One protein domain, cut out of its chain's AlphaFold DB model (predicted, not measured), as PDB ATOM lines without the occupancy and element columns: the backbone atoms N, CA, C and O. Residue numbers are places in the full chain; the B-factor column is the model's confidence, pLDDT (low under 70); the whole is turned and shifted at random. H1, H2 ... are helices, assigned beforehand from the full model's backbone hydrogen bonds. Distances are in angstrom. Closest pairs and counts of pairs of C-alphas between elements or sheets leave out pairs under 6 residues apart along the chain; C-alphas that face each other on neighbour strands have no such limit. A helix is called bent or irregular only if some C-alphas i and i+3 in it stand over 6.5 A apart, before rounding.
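Overview. This is residues 9 to 56 of the 102 residues of the protein "Putative periplasmic protein kinase ArgK and related GTPases of G3E family" of Nonlabens ulvanivorans (UniProt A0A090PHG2). Two straight helices, H1 and H2, meet near their ends at a two-residue link and make an open L. At the other end of H1, residues 16 to 21 stick out as a loop, and the stretch before it, from residue 9, runs out to that loop before the backbone turns back into H1. The printed part has 48 residues with two named helices, H1 then H2, and no named strand; the class is all helix, with 32 residues in the helices. The whole is only just extended, close to loose, with a radius of gyration of the C-alphas of 14.6 A, and its elongated outline spans 43 by 24 by 14 A.

Arrangement. H1, residues 23 to 39, is the longest helix by residues. H2, residues 42 to 56, only just touches it, with 3 pairs of C-alphas within 8 A, and only at the corner by their link. The closest C-alphas of the two are those of Ala 37 and Phe 43, 4.9 A apart. H1 touches with residues 34 to 38 alone and H2 with residues 43 to 44 alone. Their lines are about perpendicular at 86 degrees, and their centres are 20.2 A apart. In H1 and H2 every O i to N i+4 pair is within hydrogen-bond range.

Along the chain. H1 begins with C-alpha 23 at (18.540, 145.171, 11.642) and ends with C-alpha 39 at (30.486, 162.812, -0.521), a length of 24.5 A. H2 measures 21.0 A from C-alpha 42 to C-alpha 56, which is at (6.970, 166.560, -15.544). Neither helix is bent.

Size, cuts and confidence. The two C-alphas farthest apart, those of Asn 19 and His 56, are 43.0 A apart. Residues 16 to 21 stand free, as do residues 47 to 56, which belong to H2. The printed part has no cut, and the link from H1 to H2 is tight. The mean pLDDT of the printed part is 93.9, and no printed residue is under 70.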
ATOM      1  N   PRO A   9      29.260 149.752  -4.231       85.62
ATOM      2  CA  PRO A   9      29.175 148.300  -4.280       85.62
ATOM      3  C   PRO A   9      27.952 147.846  -3.477       85.62
ATOM      4  O   PRO A   9      27.827 148.122  -2.292       85.62
ATOM      5  N   THR A  10      27.005 147.175  -4.131       84.69
ATOM      6  CA  THR A  10      25.779 146.722  -3.455       84.69
ATOM      7  C   THR A  10      26.097 145.546  -2.531       84.69
ATOM      8  O   THR A  10      26.520 144.499  -3.016       84.69
ATOM      9  N   GLN A  11      25.869 145.715  -1.227       87.19
ATOM     10  CA  GLN A  11      26.003 144.653  -0.229       87.19
ATOM     11  C   GLN A  11      24.725 143.816  -0.123       87.19
ATOM     12  O   GLN A  11      23.615 144.319  -0.314       87.19
ATOM     13  N   VAL A  12      24.881 142.529   0.197       90.88
ATOM     14  CA  VAL A  12      23.769 141.618   0.500       90.88
ATOM     15  C   VAL A  12      23.866 141.229   1.969       90.88
ATOM     16  O   VAL A  12      24.813 140.560   2.372       90.88
ATOM     17  N   LEU A  13      22.882 141.650   2.761       91.69
ATOM     18  CA  LEU A  13      22.788 141.373   4.194       91.69
ATOM     19  C   LEU A  13      21.559 140.502   4.472       91.69
ATOM     20  O   LEU A  13      20.548 140.603   3.777       91.69
ATOM     21  N   THR A  14      21.637 139.652   5.496       93.06
ATOM     22  CA  THR A  14      20.488 138.869   5.978       93.06
ATOM     23  C   THR A  14      19.921 139.535   7.223       93.06
ATOM     24  O   THR A  14      20.670 139.828   8.150       93.06
ATOM     25  N   CYS A  15      18.605 139.738   7.272       93.94
ATOM     26  CA  CYS A  15      17.927 140.265   8.451       93.94
ATOM     27  C   CYS A  15      16.604 139.533   8.721       93.94
ATOM     28  O   CYS A  15      16.016 138.906   7.839       93.94
ATOM     29  N   SER A  16      16.134 139.596   9.965       94.19
ATOM     30  CA  SER A  16      14.840 139.071  10.394       94.19
ATOM     31  C   SER A  16      14.209 140.042  11.381       94.19
ATOM     32  O   SER A  16      14.653 140.145  12.523       94.19
ATOM     33  N   GLY A  17      13.146 140.725  10.951       93.44
ATOM     34  CA  GLY A  17      12.387 141.624  11.824       93.44
ATOM     35  C   GLY A  17      11.675 140.891  12.964       93.44
ATOM     36  O   GLY A  17      11.575 141.426  14.060       93.44
ATOM     37  N   LEU A  18      11.244 139.642  12.742       94.88
ATOM     38  CA  LEU A  18      10.587 138.824  13.770       94.88
ATOM     39  C   LEU A  18      11.550 138.422  14.893       94.88
ATOM     40  O   LEU A  18      11.178 138.427  16.061       94.88
ATOM     41  N   ASN A  19      12.785 138.085  14.524       94.50
ATOM     42  CA  ASN A  19      13.805 137.617  15.461       94.50
ATOM     43  C   ASN A  19      14.768 138.732  15.897       94.50
ATOM     44  O   ASN A  19      15.745 138.455  16.585       94.50
ATOM     45  N   ASN A  20      14.521 139.974  15.467       89.56
ATOM     46  CA  ASN A  20      15.377 141.137  15.698       89.56
ATOM     47  C   ASN A  20      16.863 140.900  15.338       89.56
ATOM     48  O   ASN A  20      17.764 141.288  16.077       89.56
ATOM     49  N   MET A  21      17.123 140.235  14.206       94.81
ATOM     50  CA  MET A  21      18.477 139.926  13.722       94.81
ATOM     51  C   MET A  21      18.823 140.763  12.491       94.81
ATOM     52  O   MET A  21      17.978 140.925  11.609       94.81
ATOM     53  N   GLY A  22      20.064 141.244  12.384       92.81
ATOM     54  CA  GLY A  22      20.565 141.907  11.175       92.81
ATOM     55  C   GLY A  22      20.007 143.314  10.919       92.81
ATOM     56  O   GLY A  22      20.251 143.883   9.860       92.81
ATOM     57  N   ILE A  23      19.188 143.862  11.828       94.56
ATOM     58  CA  ILE A  23      18.540 145.171  11.642       94.56
ATOM     59  C   ILE A  23      19.548 146.309  11.828       94.56
ATOM     60  O   ILE A  23      19.545 147.254  11.042       94.56
ATOM     61  N   THR A  24      20.423 146.206  12.831       95.12
ATOM     62  CA  THR A  24      21.468 147.203  13.099       95.12
ATOM     63  C   THR A  24      22.421 147.314  11.914       95.12
ATOM     64  O   THR A  24      22.672 148.409  11.427       95.12
ATOM     65  N   GLU A  25      22.857 146.178  11.379       94.38
ATOM     66  CA  GLU A  25      23.773 146.075  10.246       94.38
ATOM     67  C   GLU A  25      23.159 146.677   8.974       94.38
ATOM     68  O   GLU A  25      23.839 147.345   8.199       94.38
ATOM     69  N   VAL A  26      21.848 146.500   8.771       94.75
ATOM     70  CA  VAL A  26      21.123 147.147   7.667       94.75
ATOM     71  C   VAL A  26      21.070 148.667   7.848       94.75
ATOM     72  O   VAL A  26      21.247 149.396   6.871       94.75
ATOM     73  N   ILE A  27      20.835 149.163   9.066       94.62
ATOM     74  CA  ILE A  27      20.820 150.607   9.353       94.62
ATOM     75  C   ILE A  27      22.209 151.218   9.133       94.62
ATOM     76  O   ILE A  27      22.320 152.269   8.500       94.62
ATOM     77  N   GLU A  28      23.265 150.552   9.599       95.69
ATOM     78  CA  GLU A  28      24.650 150.974   9.375       95.69
ATOM     79  C   GLU A  28      24.976 151.043   7.879       95.69
ATOM     80  O   GLU A  28      25.519 152.043   7.407       95.69
ATOM     81  N   GLU A  29      24.569 150.037   7.104       94.88
ATOM     82  CA  GLU A  29      24.780 150.021   5.655       94.88
ATOM     83  C   GLU A  29      24.020 151.151   4.932       94.88
ATOM     84  O   GLU A  29      24.537 151.743   3.980       94.88
ATOM     85  N   ILE A  30      22.820 151.516   5.405       94.62
ATOM     86  CA  ILE A  30      22.068 152.673   4.891       94.62
ATOM     87  C   ILE A  30      22.839 153.981   5.130       94.62
ATOM     88  O   ILE A  30      22.958 154.801   4.211       94.62
ATOM     89  N   GLU A  31      23.373 154.191   6.336       95.81
ATOM     90  CA  GLU A  31      24.136 155.405   6.656       95.81
ATOM     91  C   GLU A  31      25.486 155.449   5.922       95.81
ATOM     92  O   GLU A  31      25.898 156.517   5.450       95.81
ATOM     93  N   ASN A  32      26.132 154.297   5.719       94.69
ATOM     94  CA  ASN A  32      27.339 154.176   4.901       94.69
ATOM     95  C   ASN A  32      27.073 154.601   3.447       94.69
ATOM     96  O   ASN A  32      27.783 155.459   2.909       94.69
ATOM     97  N   TYR A  33      26.002 154.080   2.834       93.38
ATOM     98  CA  TYR A  33      25.587 154.482   1.488       93.38
ATOM     99  C   TYR A  33      25.303 155.982   1.413       93.38
ATOM    100  O   TYR A  33      25.751 156.659   0.485       93.38
ATOM    101  N   LYS A  34      24.561 156.523   2.384       93.69
ATOM    102  CA  LYS A  34      24.204 157.945   2.419       93.69
ATOM    103  C   LYS A  34      25.447 158.826   2.513       93.69
ATOM    104  O   LYS A  34      25.553 159.789   1.757       93.69
ATOM    105  N   THR A  35      26.398 158.474   3.374       95.12
ATOM    106  CA  THR A  35      27.672 159.195   3.519       95.12
ATOM    107  C   THR A  35      28.446 159.205   2.204       95.12
ATOM    108  O   THR A  35      28.857 160.266   1.733       95.12
ATOM    109  N   HIS A  36      28.564 158.047   1.553       94.06
ATOM    110  CA  HIS A  36      29.211 157.928   0.250       94.06
ATOM    111  C   HIS A  36      28.505 158.741  -0.845       94.06
ATOM    112  O   HIS A  36      29.146 159.466  -1.605       94.06
ATOM    113  N   ALA A  37      27.176 158.648  -0.912       92.81
ATOM    114  CA  ALA A  37      26.375 159.329  -1.920       92.81
ATOM    115  C   ALA A  37      26.372 160.858  -1.744       92.81
ATOM    116  O   ALA A  37      26.274 161.592  -2.729       92.81
ATOM    117  N   ILE A  38      26.473 161.351  -0.506       93.81
ATOM    118  CA  ILE A  38      26.646 162.779  -0.223       93.81
ATOM    119  C   ILE A  38      28.056 163.222  -0.624       93.81
ATOM    120  O   ILE A  38      28.192 164.217  -1.331       93.81
ATOM    121  N   ALA A  39      29.091 162.465  -0.242       94.19
ATOM    122  CA  ALA A  39      30.486 162.812  -0.521       94.19
ATOM    123  C   ALA A  39      30.785 162.962  -2.023       94.19
ATOM    124  O   ALA A  39      31.590 163.805  -2.410       94.19
ATOM    125  N   ASN A  40      30.120 162.177  -2.877       92.38
ATOM    126  CA  ASN A  40      30.292 162.235  -4.330       92.38
ATOM    127  C   ASN A  40      29.180 163.009  -5.072       92.38
ATOM    128  O   ASN A  40      29.097 162.927  -6.296       92.38
ATOM    129  N   ASN A  41      28.318 163.747  -4.360       92.31
ATOM    130  CA  ASN A  41      27.172 164.509  -4.890       92.31
ATOM    131  C   ASN A  41      26.073 163.688  -5.600       92.31
ATOM    132  O   ASN A  41      25.074 164.262  -6.050       92.31
ATOM    133  N   SER A  42      26.188 162.357  -5.686       92.12
ATOM    134  CA  SER A  42      25.174 161.518  -6.339       92.12
ATOM    135  C   SER A  42      23.822 161.561  -5.621       92.12
ATOM    136  O   SER A  42      22.787 161.450  -6.278       92.12
ATOM    137  N   PHE A  43      23.808 161.787  -4.302       92.81
ATOM    138  CA  PHE A  43      22.578 161.932  -3.521       92.81
ATOM    139  C   PHE A  43      21.742 163.128  -4.002       92.81
ATOM    140  O   PHE A  43      20.573 162.968  -4.359       92.81
ATOM    141  N   THR A  44      22.354 164.312  -4.070       93.75
ATOM    142  CA  THR A  44      21.691 165.549  -4.507       93.75
ATOM    143  C   THR A  44      21.307 165.484  -5.982       93.75
ATOM    144  O   THR A  44      20.177 165.810  -6.331       93.75
ATOM    145  N   ASN A  45      22.197 164.987  -6.847       93.69
ATOM    146  CA  ASN A  45      21.907 164.853  -8.278       93.69
ATOM    147  C   ASN A  45      20.703 163.938  -8.531       93.69
ATOM    148  O   ASN A  45      19.809 164.280  -9.306       93.69
ATOM    149  N   LYS A  46      20.641 162.796  -7.834       92.19
ATOM    150  CA  LYS A  46      19.510 161.868  -7.925       92.19
ATOM    151  C   LYS A  46      18.216 162.502  -7.416       92.19
ATOM    152  O   LYS A  46      17.177 162.309  -8.038       92.19
ATOM    153  N   ARG A  47      18.277 163.271  -6.325       94.62
ATOM    154  CA  ARG A  47      17.113 163.981  -5.781       94.62
ATOM    155  C   ARG A  47      16.578 165.030  -6.754       94.62
ATOM    156  O   ARG A  47      15.388 165.021  -7.036       94.62
ATOM    157  N   ASN A  48      17.447 165.849  -7.343       96.31
ATOM    158  CA  ASN A  48      17.043 166.845  -8.341       96.31
ATOM    159  C   ASN A  48      16.413 166.180  -9.577       96.31
ATOM    160  O   ASN A  48      15.391 166.640 -10.080       96.31
ATOM    161  N   ALA A  49      16.983 165.063 -10.044       95.62
ATOM    162  CA  ALA A  49      16.409 164.297 -11.147       95.62
ATOM    163  C   ALA A  49      15.015 163.739 -10.803       95.62
ATOM    164  O   ALA A  49      14.115 163.772 -11.640       95.62
ATOM    165  N   GLN A  50      14.816 163.264  -9.568       96.44
ATOM    166  CA  GLN A  50      13.507 162.821  -9.080       96.44
ATOM    167  C   GLN A  50      12.506 163.978  -8.981       96.44
ATOM    168  O   GLN A  50      11.353 163.808  -9.361       96.44
ATOM    169  N   GLU A  51      12.925 165.150  -8.503       97.38
ATOM    170  CA  GLU A  51      12.069 166.340  -8.419       97.38
ATOM    171  C   GLU A  51      11.608 166.799  -9.808       97.38
ATOM    172  O   GLU A  51      10.414 167.007 -10.022       97.38
ATOM    173  N   LEU A  52      12.523 166.862 -10.781       97.94
ATOM    174  CA  LEU A  52      12.180 167.172 -12.173       97.94
ATOM    175  C   LEU A  52      11.269 166.107 -12.793       97.94
ATOM    176  O   LEU A  52      10.314 166.448 -13.490       97.94
ATOM    177  N   TYR A  53      11.519 164.826 -12.515       97.56
ATOM    178  CA  TYR A  53      10.639 163.746 -12.955       97.56
ATOM    179  C   TYR A  53       9.212 163.940 -12.429       97.56
ATOM    180  O   TYR A  53       8.266 163.923 -13.215       97.56
ATOM    181  N   TRP A  54       9.052 164.191 -11.125       97.50
ATOM    182  CA  TRP A  54       7.740 164.427 -10.522       97.50
ATOM    183  C   TRP A  54       7.059 165.680 -11.066       97.50
ATOM    184  O   TRP A  54       5.849 165.660 -11.293       97.50
ATOM    185  N   PHE A  55       7.817 166.744 -11.329       97.56
ATOM    186  CA  PHE A  55       7.300 167.946 -11.975       97.56
ATOM    187  C   PHE A  55       6.701 167.633 -13.355       97.56
ATOM    188  O   PHE A  55       5.542 167.959 -13.613       97.56
ATOM    189  N   HIS A  56       7.451 166.938 -14.215       98.12
ATOM    190  CA  HIS A  56       6.970 166.560 -15.544       98.12
ATOM    191  C   HIS A  56       5.796 165.574 -15.492       98.12
ATOM    192  O   HIS A  56       4.816 165.781 -16.207       98.12
TER     193      HIS A  56